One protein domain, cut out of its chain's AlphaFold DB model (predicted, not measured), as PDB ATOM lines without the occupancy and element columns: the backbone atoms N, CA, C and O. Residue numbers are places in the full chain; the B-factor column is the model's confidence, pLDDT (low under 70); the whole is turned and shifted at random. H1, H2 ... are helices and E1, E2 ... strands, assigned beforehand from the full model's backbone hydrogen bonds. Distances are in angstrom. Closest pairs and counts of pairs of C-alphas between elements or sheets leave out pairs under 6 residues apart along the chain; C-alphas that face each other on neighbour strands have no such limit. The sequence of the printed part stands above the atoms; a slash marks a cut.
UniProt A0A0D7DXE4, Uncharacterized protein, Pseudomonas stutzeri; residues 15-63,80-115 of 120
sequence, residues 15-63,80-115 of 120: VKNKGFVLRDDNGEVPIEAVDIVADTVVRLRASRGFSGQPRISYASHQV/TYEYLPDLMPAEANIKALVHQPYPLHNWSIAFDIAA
ATOM      1  N   VAL A  15     245.597 256.764 414.668       97.44
ATOM      2  CA  VAL A  15     246.423 256.627 415.862       97.44
ATOM      3  C   VAL A  15     245.530 256.147 417.002       97.44
ATOM      4  O   VAL A  15     244.398 256.621 417.153       97.44
ATOM      5  N   LYS A  16     246.037 255.226 417.838       96.44
ATOM      6  CA  LYS A  16     245.341 254.758 419.050       96.44
ATOM      7  C   LYS A  16     244.796 255.965 419.820       96.44
ATOM      8  O   LYS A  16     245.537 256.905 420.103       96.44
ATOM      9  N   ASN A  17     243.500 255.937 420.139       97.94
ATOM     10  CA  ASN A  17     242.803 256.999 420.872       97.94
ATOM     11  C   ASN A  17     243.041 258.411 420.297       97.94
ATOM     12  O   ASN A  17     243.166 259.368 421.057       97.94
ATOM     13  N   LYS A  18     243.173 258.552 418.970       98.50
ATOM     14  CA  LYS A  18     243.464 259.833 418.293       98.50
ATOM     15  C   LYS A  18     244.767 260.509 418.748       98.50
ATOM     16  O   LYS A  18     244.966 261.691 418.482       98.50
ATOM     17  N   GLY A  19     245.666 259.762 419.389       98.25
ATOM     18  CA  GLY A  19     246.920 260.256 419.955       98.25
ATOM     19  C   GLY A  19     246.872 260.546 421.457       98.25
ATOM     20  O   GLY A  19     247.889 260.954 422.008       98.25
ATOM     21  N   PHE A  20     245.736 260.342 422.131       98.62
ATOM     22  CA  PHE A  20     245.601 260.600 423.564       98.62
ATOM     23  C   PHE A  20     245.926 259.375 424.423       98.62
ATOM     24  O   PHE A  20     245.488 258.253 424.161       98.62
ATOM     25  N   VAL A  21     246.628 259.619 425.525       98.31
ATOM     26  CA  VAL A  21     246.792 258.681 426.634       98.31
ATOM     27  C   VAL A  21     246.304 259.357 427.902       98.31
ATOM     28  O   VAL A  21     246.630 260.510 428.166       98.31
ATOM     29  N   LEU A  22     245.534 258.619 428.691       97.88
ATOM     30  CA  LEU A  22     245.059 259.045 429.995       97.88
ATOM     31  C   LEU A  22     245.701 258.152 431.047       97.88
ATOM     32  O   LEU A  22     245.694 256.928 430.917       97.88
ATOM     33  N   ARG A  23     246.276 258.762 432.075       97.38
ATOM     34  CA  ARG A  23     246.877 258.052 433.199       97.38
ATOM     35  C   ARG A  23     246.400 258.645 434.508       97.38
ATOM     36  O   ARG A  23     246.080 259.827 434.569       97.38
ATOM     37  N   ASP A  24     246.396 257.828 435.539       96.38
ATOM     38  CA  ASP A  24     246.236 258.237 436.926       96.38
ATOM     39  C   ASP A  24     247.336 257.587 437.780       96.38
ATOM     40  O   ASP A  24     248.262 256.973 437.237       96.38
ATOM     41  N   ASP A  25     247.264 257.716 439.104       95.81
ATOM     42  CA  ASP A  25     248.317 257.209 439.997       95.81
ATOM     43  C   ASP A  25     248.431 255.670 439.973       95.81
ATOM     44  O   ASP A  25     249.454 255.116 440.375       95.81
ATOM     45  N   ASN A  26     247.418 254.974 439.443       96.00
ATOM     46  CA  ASN A  26     247.415 253.522 439.254       96.00
ATOM     47  C   ASN A  26     247.843 253.094 437.835       96.00
ATOM     48  O   ASN A  26     247.813 251.902 437.522       96.00
ATOM     49  N   GLY A  27     248.243 254.031 436.967       96.06
ATOM     50  CA  GLY A  27     248.728 253.757 435.613       96.06
ATOM     51  C   GLY A  27     247.775 254.213 434.505       96.06
ATOM     52  O   GLY A  27     247.058 255.198 434.644       96.06
ATOM     53  N   GLU A  28     247.809 253.542 433.348       96.69
ATOM     54  CA  GLU A  28     246.959 253.898 432.199       96.69
ATOM     55  C   GLU A  28     245.474 253.651 432.518       96.69
ATOM     56  O   GLU A  28     245.082 252.608 433.048       96.69
ATOM     57  N   VAL A  29     244.637 254.630 432.183       97.69
ATOM     58  CA  VAL A  29     243.182 254.548 432.275       97.69
ATOM     59  C   VAL A  29     242.640 254.351 430.858       97.69
ATOM     60  O   VAL A  29     242.904 255.195 429.997       97.69
ATOM     61  N   PRO A  30     241.873 253.282 430.574       97.56
ATOM     62  CA  PRO A  30     241.320 253.097 429.241       97.56
ATOM     63  C   PRO A  30     240.346 254.226 428.882       97.56
ATOM     64  O   PRO A  30     239.457 254.566 429.672       97.56
ATOM     65  N   ILE A  31     240.521 254.779 427.680       98.12
ATOM     66  CA  ILE A  31     239.663 255.808 427.088       98.12
ATOM     67  C   ILE A  31     238.593 255.109 426.245       98.12
ATOM     68  O   ILE A  31     238.920 254.354 425.335       98.12
ATOM     69  N   GLU A  32     237.324 255.373 426.538       98.19
ATOM     70  CA  GLU A  32     236.176 254.839 425.796       98.19
ATOM     71  C   GLU A  32     235.845 255.670 424.559       98.19
ATOM     72  O   GLU A  32     235.390 255.135 423.552       98.19
ATOM     73  N   ALA A  33     236.040 256.988 424.641       98.06
ATOM     74  CA  ALA A  33     235.713 257.916 423.567       98.06
ATOM     75  C   ALA A  33     236.602 259.163 423.602       98.06
ATOM     76  O   ALA A  33     237.014 259.617 424.676       98.06
ATOM     77  N   VAL A  34     236.849 259.719 422.415       98.38
ATOM     78  CA  VAL A  34     237.540 260.991 422.196       98.38
ATOM     79  C   VAL A  34     236.731 261.792 421.180       98.38
ATOM     80  O   VAL A  34     236.688 261.429 420.006       98.38
ATOM     81  N   ASP A  35     236.116 262.882 421.631       98.12
ATOM     82  CA  ASP A  35     235.160 263.665 420.843       98.12
ATOM     83  C   ASP A  35     235.565 265.147 420.812       98.12
ATOM     84  O   ASP A  35     235.960 265.702 421.836       98.12
ATOM     85  N   ILE A  36     235.412 265.822 419.669       97.56
ATOM     86  CA  ILE A  36     235.393 267.293 419.628       97.56
ATOM     87  C   ILE A  36     233.963 267.719 419.947       97.56
ATOM     88  O   ILE A  36     233.040 267.411 419.196       97.56
ATOM     89  N   VAL A  37     233.776 268.385 421.084       97.81
ATOM     90  CA  VAL A  37     232.441 268.748 421.603       97.81
ATOM     91  C   VAL A  37     232.139 270.240 421.488       97.81
ATOM     92  O   VAL A  37     231.004 270.649 421.708       97.81
ATOM     93  N   ALA A  38     233.151 271.042 421.158       96.06
ATOM     94  CA  ALA A  38     233.050 272.450 420.796       96.06
ATOM     95  C   ALA A  38     234.304 272.856 420.001       96.06
ATOM     96  O   ALA A  38     235.277 272.102 419.956       96.06
ATOM     97  N   ASP A  39     234.315 274.064 419.439       91.56
ATOM     98  CA  ASP A  39     235.373 274.553 418.537       91.56
ATOM     99  C   ASP A  39     236.798 274.453 419.097       91.56
ATOM    100  O   ASP A  39     237.759 274.319 418.331       91.56
ATOM    101  N   THR A  40     236.930 274.510 420.424       92.38
ATOM    102  CA  THR A  40     238.199 274.495 421.160       92.38
ATOM    103  C   THR A  40     238.288 273.391 422.216       92.38
ATOM    104  O   THR A  40     239.232 273.375 423.006       92.38
ATOM    105  N   VAL A  41     237.321 272.465 422.256       96.06
ATOM    106  CA  VAL A  41     237.190 271.500 423.357       96.06
ATOM    107  C   VAL A  41     237.159 270.071 422.837       96.06
ATOM    108  O   VAL A  41     236.221 269.654 422.155       96.06
ATOM    109  N   VAL A  42     238.155 269.295 423.265       97.69
ATOM    110  CA  VAL A  42     238.179 267.837 423.133       97.69
ATOM    111  C   VAL A  42     237.754 267.206 424.459       97.69
ATOM    112  O   VAL A  42     238.288 267.537 425.517       97.69
ATOM    113  N   ARG A  43     236.800 266.276 424.408       97.62
ATOM    114  CA  ARG A  43     236.324 265.493 425.549       97.62
ATOM    115  C   ARG A  43     236.863 264.071 425.463       97.62
ATOM    116  O   ARG A  43     236.618 263.374 424.485       97.62
ATOM    117  N   LEU A  44     237.534 263.633 426.525       97.75
ATOM    118  CA  LEU A  44     237.918 262.238 426.737       97.75
ATOM    119  C   LEU A  44     236.943 261.617 427.735       97.75
ATOM    120  O   LEU A  44     236.671 262.204 428.784       97.75
ATOM    121  N   ARG A  45     236.436 260.422 427.431       97.44
ATOM    122  CA  ARG A  45     235.628 259.633 428.368       97.44
ATOM    123  C   ARG A  45     236.450 258.465 428.885       97.44
ATOM    124  O   ARG A  45     236.886 257.630 428.098       97.44
ATOM    125  N   ALA A  46     236.681 258.427 430.189       96.94
ATOM    126  CA  ALA A  46     237.376 257.326 430.837       96.94
ATOM    127  C   ALA A  46     236.405 256.189 431.167       96.94
ATOM    128  O   ALA A  46     235.277 256.440 431.576       96.94
ATOM    129  N   SER A  47     236.886 254.954 431.058       96.00
ATOM    130  CA  SER A  47     236.132 253.736 431.408       96.00
ATOM    131  C   SER A  47     235.939 253.515 432.910       96.00
ATOM    132  O   SER A  47     235.150 252.675 433.337       96.00
ATOM    133  N   ARG A  48     236.686 254.251 433.732       95.69
ATOM    134  CA  ARG A  48     236.634 254.187 435.192       95.69
ATOM    135  C   ARG A  48     236.960 255.545 435.798       95.69
ATOM    136  O   ARG A  48     237.526 256.411 435.133       95.69
ATOM    137  N   GLY A  49     236.640 255.699 437.081       93.88
ATOM    138  CA  GLY A  49     237.098 256.835 437.877       93.88
ATOM    139  C   GLY A  49     238.622 256.870 438.028       93.88
ATOM    140  O   GLY A  49     239.311 255.867 437.808       93.88
ATOM    141  N   PHE A  50     239.130 258.038 438.416       94.94
ATOM    142  CA  PHE A  50     240.556 258.285 438.612       94.94
ATOM    143  C   PHE A  50     240.965 258.112 440.072       94.94
ATOM    144  O   PHE A  50     240.213 258.467 440.981       94.94
ATOM    145  N   SER A  51     242.175 257.607 440.275       94.56
ATOM    146  CA  SER A  51     242.884 257.623 441.551       94.56
ATOM    147  C   SER A  51     243.972 258.691 441.522       94.56
ATOM    148  O   SER A  51     244.823 258.680 440.634       94.56
ATOM    149  N   GLY A  52     243.966 259.593 442.501       93.06
ATOM    150  CA  GLY A  52     244.964 260.658 442.589       93.06
ATOM    151  C   GLY A  52     244.830 261.702 441.480       93.06
ATOM    152  O   GLY A  52     243.717 262.137 441.178       93.06
ATOM    153  N   GLN A  53     245.956 262.131 440.901       94.31
ATOM    154  CA  GLN A  53     246.005 263.245 439.951       94.31
ATOM    155  C   GLN A  53     246.087 262.735 438.501       94.31
ATOM    156  O   GLN A  53     247.177 262.417 438.020       94.31
ATOM    157  N   PRO A  54     244.969 262.698 437.747       96.50
ATOM    158  CA  PRO A  54     245.006 262.267 436.358       96.50
ATOM    159  C   PRO A  54     245.889 263.177 435.493       96.50
ATOM    160  O   PRO A  54     245.940 264.398 435.689       96.50
ATOM    161  N   ARG A  55     246.542 262.578 434.495       97.31
ATOM    162  CA  ARG A  55     247.285 263.253 433.429       97.31
ATOM    163  C   ARG A  55     246.823 262.815 432.056       97.31
ATOM    164  O   ARG A  55     246.512 261.645 431.832       97.31
ATOM    165  N   ILE A  56     246.870 263.758 431.128       98.00
ATOM    166  CA  ILE A  56     246.625 263.536 429.712       98.00
ATOM    167  C   ILE A  56     247.930 263.803 428.975       98.00
ATOM    168  O   ILE A  56     248.471 264.907 429.045       98.00
ATOM    169  N   SER A  57     248.399 262.806 428.237       98.25
ATOM    170  CA  SER A  57     249.470 262.976 427.261       98.25
ATOM    171  C   SER A  57     248.883 262.890 425.854       98.25
ATOM    172  O   SER A  57     247.992 262.080 425.597       98.25
ATOM    173  N   TYR A  58     249.401 263.684 424.927       98.62
ATOM    174  CA  TYR A  58     249.014 263.664 423.520       98.62
ATOM    175  C   TYR A  58     250.247 263.535 422.627       98.62
ATOM    176  O   TYR A  58     251.277 264.151 422.906       98.62
ATOM    177  N   ALA A  59     250.141 262.720 421.574       98.00
ATOM    178  CA  ALA A  59     251.231 262.394 420.651       98.00
ATOM    179  C   ALA A  59     252.507 261.907 421.363       98.00
ATOM    180  O   ALA A  59     253.630 262.181 420.947       98.00
ATOM    181  N   SER A  60     252.335 261.168 422.462       96.81
ATOM    182  CA  SER A  60     253.444 260.587 423.215       96.81
ATOM    183  C   SER A  60     254.023 259.355 422.511       96.81
ATOM    184  O   SER A  60     253.403 258.755 421.629       96.81
ATOM    185  N   HIS A  61     255.201 258.904 422.947       94.88
ATOM    186  CA  HIS A  61     255.822 257.681 422.425       94.88
ATOM    187  C   HIS A  61     254.904 256.443 422.521       94.88
ATOM    188  O   HIS A  61     254.943 255.577 421.654       94.88
ATOM    189  N   GLN A  62     254.024 256.364 423.527       93.81
ATOM    190  CA  GLN A  62     253.107 255.225 423.704       93.81
ATOM    191  C   GLN A  62     252.092 255.050 422.574       93.81
ATOM    192  O   GLN A  62     251.573 253.952 422.384       93.81
ATOM    193  N   VAL A  63     251.781 256.128 421.861       95.00
ATOM    194  CA  VAL A  63     250.875 256.121 420.708       95.00
ATOM    195  C   VAL A  63     251.641 256.285 419.393       95.00
ATOM    196  O   VAL A  63     251.033 256.516 418.354       95.00
ATOM    197  N   THR A  80     250.867 271.416 393.381       96.75
ATOM    198  CA  THR A  80     250.520 270.007 393.592       96.75
ATOM    199  C   THR A  80     251.731 269.193 394.015       96.75
ATOM    200  O   THR A  80     252.845 269.456 393.569       96.75
ATOM    201  N   TYR A  81     251.516 268.160 394.826       94.88
ATOM    202  CA  TYR A  81     252.548 267.171 395.100       94.88
ATOM    203  C   TYR A  81     252.870 266.383 393.826       94.88
ATOM    204  O   TYR A  81     251.986 265.792 393.197       94.88
ATOM    205  N   GLU A  82     254.145 266.366 393.454       95.69
ATOM    206  CA  GLU A  82     254.658 265.638 392.299       95.69
ATOM    207  C   GLU A  82     255.547 264.492 392.769       95.69
ATOM    208  O   GLU A  82     256.397 264.666 393.641       95.69
ATOM    209  N   TYR A  83     255.349 263.316 392.177       97.00
ATOM    210  CA  TYR A  83     256.243 262.184 392.369       97.00
ATOM    211  C   TYR A  83     257.164 262.055 391.157       97.00
ATOM    212  O   TYR A  83     256.706 261.788 390.045       97.00
ATOM    213  N   LEU A  84     258.463 262.233 391.388       97.06
ATOM    214  CA  LEU A  84     259.509 262.154 390.374       97.06
ATOM    215  C   LEU A  84     260.333 260.878 390.611       97.06
ATOM    216  O   LEU A  84     261.216 260.894 391.467       97.06
ATOM    217  N   PRO A  85     260.071 259.768 389.894       96.88
ATOM    218  CA  PRO A  85     260.673 258.463 390.195       96.88
ATOM    219  C   PRO A  85     262.200 258.431 390.066       96.88
ATOM    220  O   PRO A  85     262.844 257.612 390.711       96.88
ATOM    221  N   ASP A  86     262.778 259.335 389.274       97.81
ATOM    222  CA  ASP A  86     264.231 259.441 389.107       97.81
ATOM    223  C   ASP A  86     264.916 260.176 390.277       97.81
ATOM    224  O   ASP A  86     266.134 260.108 390.424       97.81
ATOM    225  N   LEU A  87     264.145 260.889 391.111       96.88
ATOM    226  CA  LEU A  87     264.644 261.723 392.215       96.88
ATOM    227  C   LEU A  87     264.093 261.313 393.587       96.88
ATOM    228  O   LEU A  87     264.617 261.745 394.614       96.88
ATOM    229  N   MET A  88     263.024 260.519 393.619       96.88
ATOM    230  CA  MET A  88     262.270 260.195 394.824       96.88
ATOM    231  C   MET A  88     262.163 258.680 395.000       96.88
ATOM    232  O   MET A  88     262.007 257.954 394.018       96.88
ATOM    233  N   PRO A  89     262.209 258.182 396.247       96.12
ATOM    234  CA  PRO A  89     262.056 256.759 396.504       96.12
ATOM    235  C   PRO A  89     260.612 256.311 396.230       96.12
ATOM    236  O   PRO A  89     259.673 257.099 396.347       96.12
ATOM    237  N   ALA A  90     260.417 255.037 395.880       96.69
ATOM    238  CA  ALA A  90     259.134 254.516 395.398       96.69
ATOM    239  C   ALA A  90     257.969 254.717 396.380       96.69
ATOM    240  O   ALA A  90     256.830 254.947 395.970       96.69
ATOM    241  N   GLU A  91     258.245 254.664 397.678       95.69
ATOM    242  CA  GLU A  91     257.281 254.903 398.748       95.69
ATOM    243  C   GLU A  91     256.751 256.344 398.790       95.69
ATOM    244  O   GLU A  91     255.651 256.564 399.292       95.69
ATOM    245  N   ALA A  92     257.464 257.308 398.200       95.00
ATOM    246  CA  ALA A  92     256.986 258.675 398.033       95.00
ATOM    247  C   ALA A  92     255.928 258.799 396.918       95.00
ATOM    248  O   ALA A  92     255.284 259.834 396.782       95.00
ATOM    249  N   ASN A  93     255.654 257.740 396.149       96.69
ATOM    250  CA  ASN A  93     254.520 257.709 395.225       96.69
ATOM    251  C   ASN A  93     253.188 257.520 395.976       96.69
ATOM    252  O   ASN A  93     252.525 256.477 395.907       96.69
ATOM    253  N   ILE A  94     252.797 258.539 396.739       96.12
ATOM    254  CA  ILE A  94     251.580 258.538 397.544       96.12
ATOM    255  C   ILE A  94     250.406 258.894 396.632       96.12
ATOM    256  O   ILE A  94     250.115 260.064 396.399       96.12
ATOM    257  N   LYS A  95     249.690 257.876 396.143       94.44
ATOM    258  CA  LYS A  95     248.571 258.030 395.189       94.44
ATOM    259  C   LYS A  95     247.526 259.077 395.591       94.44
ATOM    260  O   LYS A  95     246.949 259.711 394.721       94.44
ATOM    261  N   ALA A  96     247.268 259.236 396.888       94.25
ATOM    262  CA  ALA A  96     246.304 260.210 397.398       94.25
ATOM    263  C   ALA A  96     246.791 261.670 397.308       94.25
ATOM    264  O   ALA A  96     245.976 262.583 397.408       94.25
ATOM    265  N   LEU A  97     248.098 261.889 397.144       95.00
ATOM    266  CA  LEU A  97     248.720 263.211 397.083       95.00
ATOM    267  C   LEU A  97     249.214 263.562 395.682       95.00
ATOM    268  O   LEU A  97     249.184 264.730 395.323       95.00
ATOM    269  N   VAL A  98     249.653 262.587 394.883       96.56
ATOM    270  CA  VAL A  98     250.158 262.844 393.527       96.56
ATOM    271  C   VAL A  98     249.119 263.605 392.694       96.56
ATOM    272  O   VAL A  98     247.964 263.191 392.587       96.56
ATOM    273  N   HIS A  99     249.546 264.736 392.126       96.31
ATOM    274  CA  HIS A  99     248.726 265.710 391.393       96.31
ATOM    275  C   HIS A  99     247.632 266.406 392.220       96.31
ATOM    276  O   HIS A  99     246.715 267.003 391.656       96.31
ATOM    277  N   GLN A 100     247.723 266.365 393.550       96.75
ATOM    278  CA  GLN A 100     246.836 267.082 394.464       96.75
ATOM    279  C   GLN A 100     247.604 268.169 395.223       96.75
ATOM    280  O   GLN A 100     248.764 267.962 395.588       96.75
ATOM    281  N   PRO A 101     246.982 269.326 395.506       96.06
ATOM    282  CA  PRO A 101     247.567 270.313 396.402       96.06
ATOM    283  C   PRO A 101     247.612 269.770 397.834       96.06
ATOM    284  O   PRO A 101     246.626 269.212 398.333       96.06
ATOM    285  N   TYR A 102     248.756 269.933 398.502       92.00
ATOM    286  CA  TYR A 102     248.960 269.403 399.851       92.00
ATOM    287  C   TYR A 102     248.148 270.208 400.889       92.00
ATOM    288  O   TYR A 102     248.194 271.441 400.853       92.00
ATOM    289  N   PRO A 103     247.407 269.565 401.813       92.62
ATOM    290  CA  PRO A 103     246.728 270.267 402.903       92.62
ATOM    291  C   PRO A 103     247.733 270.924 403.857       92.62
ATOM    292  O   PRO A 103     248.661 270.266 404.320       92.62
ATOM    293  N   LEU A 104     247.530 272.198 404.197       94.44
ATOM    294  CA  LEU A 104     248.423 272.958 405.085       94.44
ATOM    295  C   LEU A 104     247.885 273.037 406.520       94.44
ATOM    296  O   LEU A 104     248.053 274.041 407.205       94.44
ATOM    297  N   HIS A 105     247.229 271.969 406.976       95.06
ATOM    298  CA  HIS A 105     246.708 271.882 408.336       95.06
ATOM    299  C   HIS A 105     247.832 271.974 409.373       95.06
ATOM    300  O   HIS A 105     248.832 271.253 409.284       95.06
ATOM    301  N   ASN A 106     247.627 272.783 410.412       95.00
ATOM    302  CA  ASN A 106     248.523 272.803 411.563       95.00
ATOM    303  C   ASN A 106     248.131 271.685 412.529       95.00
ATOM    304  O   ASN A 106     247.073 271.720 413.167       95.00
ATOM    305  N   TRP A 107     248.998 270.683 412.648       96.19
ATOM    306  CA  TRP A 107     248.832 269.588 413.599       96.19
ATOM    307  C   TRP A 107     249.179 270.038 415.017       96.19
ATOM    308  O   TRP A 107     250.146 270.770 415.236       96.19
ATOM    309  N   SER A 108     248.401 269.578 415.998       97.12
ATOM    310  CA  SER A 108     248.693 269.848 417.406       97.12
ATOM    311  C   SER A 108     250.048 269.262 417.800       97.12
ATOM    312  O   SER A 108     250.372 268.124 417.456       97.12
ATOM    313  N   ILE A 109     250.801 270.015 418.598       96.88
ATOM    314  CA  ILE A 109     252.052 269.551 419.198       96.88
ATOM    315  C   ILE A 109     251.796 268.465 420.246       96.88
ATOM    316  O   ILE A 109     250.695 268.364 420.790       96.88
ATOM    317  N   ALA A 110     252.831 267.686 420.559       98.00
ATOM    318  CA  ALA A 110     252.817 266.784 421.702       98.00
ATOM    319  C   ALA A 110     252.786 267.570 423.021       98.00
ATOM    320  O   ALA A 110     253.435 268.610 423.152       98.00
ATOM    321  N   PHE A 111     252.059 267.055 424.009       98.06
ATOM    322  CA  PHE A 111     252.000 267.641 425.348       98.06
ATOM    323  C   PHE A 111     251.733 266.579 426.415       98.06
ATOM    324  O   PHE A 111     251.217 265.501 426.123       98.06
ATOM    325  N   ASP A 112     252.071 266.909 427.659       97.62
ATOM    326  CA  ASP A 112     251.708 266.167 428.866       97.62
ATOM    327  C   ASP A 112     251.214 267.171 429.904       97.62
ATOM    328  O   ASP A 112     251.946 268.092 430.275       97.62
ATOM    329  N   ILE A 113     249.958 267.039 430.322       97.12
ATOM    330  CA  ILE A 113     249.309 267.988 431.230       97.12
ATOM    331  C   ILE A 113     248.577 267.255 432.352       97.12
ATOM    332  O   ILE A 113     247.986 266.194 432.146       97.12
ATOM    333  N   ALA A 114     248.586 267.838 433.550       96.06
ATOM    334  CA  ALA A 114     247.729 267.391 434.643       96.06
ATOM    335  C   ALA A 114     246.292 267.874 434.411       96.06
ATOM    336  O   ALA A 114     246.068 269.042 434.091       96.06
ATOM    337  N   ALA A 115     245.316 266.984 434.578       89.56
ATOM    338  CA  ALA A 115     243.909 267.352 434.502       89.56
ATOM    339  C   ALA A 115     243.480 267.982 435.833       89.56
ATOM    340  O   ALA A 115     243.452 267.316 436.862       89.56
TER     341      ALA A 115
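This is residues 15 to 63 and 80 to 115 of the 120 residues of an uncharacterized protein of Pseudomonas stutzeri (UniProt A0A0D7DXE4). At one end of the model is a small body of strands, a narrow sheet of E2, E1, E5 and E7 with the hairpin E3 and E4 slanting away from it; at the other end, far from that body, is a loop of residues 80 to 100 with no named element. In the printed part, E6 and residues 104 to 110 make a thin arm between the two. The printed part has 85 residues, with one named helix and seven named strands in the order H1 E1 E2 E3 E4 E5 E6 E7; the sheet's order is E2 - E1 - E5 - E7, antiparallel from E1 to E7. The class is mostly strand, with under half of the residues in named elements. The whole is extended, with a radius of gyration of the C-alphas of 18.4 A and spans of 57 by 27 by 19 A, the arm and loop making the length.

Find C-alpha 16 at (245.341, 254.758, 419.050), where H1, residues 16 to 19, begins; it is 5.8 A long. E1, residues 20 to 24, then runs 13.6 A, and E2, residues 27 to 29, runs 6.5 A. Look next at C-alpha 31 at (239.663, 255.808, 427.088): from there E3, residues 31 to 38, the longest strand by residues, runs 19.0 A. E4, residues 41 to 46, covers 16.0 A, and E5, residues 55 to 58, 10.1 A. Beyond the cut come E6, residues 101 to 103, 6.6 A, and E7, residues 111 to 114, 10.2 A, ending at C-alpha 114 at (247.729, 267.391, 434.643).

Begin at H1, which is too short for an O i to N i+4 pair; its one O i to N i+3 pair is within hydrogen-bond range. H1 is only just not on the sheet, with 4 pairs of C-alphas within 10 A. E1 and E5 are antiparallel at 162 degrees, with N 21 and O 57 at 2.8 A. E2, an edge strand, and E1 meet only at a point, where C-alphas 28 and 23 face each other at 4.3 A. E2 runs on into E3 at 60 degrees. E3 and E4 are an antiparallel hairpin, with N 35 and O 43 at 2.9 A; the closest C-alphas of E1 and E3, those of Leu 22 and Ile 31, are 6.9 A apart. E5 and E7, the other edge strand, are antiparallel at 167 degrees, with N 58 and O 111 at 2.8 A. E6 pairs with no named strand and is apart from E5 and E7, for instance.

The two C-alphas farthest apart, those of Gly 52 and Asp 86, are 56.9 A apart. Residues 64 to 79 are not printed, and C-alphas 63 and 80 are 30.5 A apart across this cut, in the link from E5 to E6. Of the links that are printed whole, none is long. The mean pLDDT of the printed part is 96.3, and no printed residue is under 70.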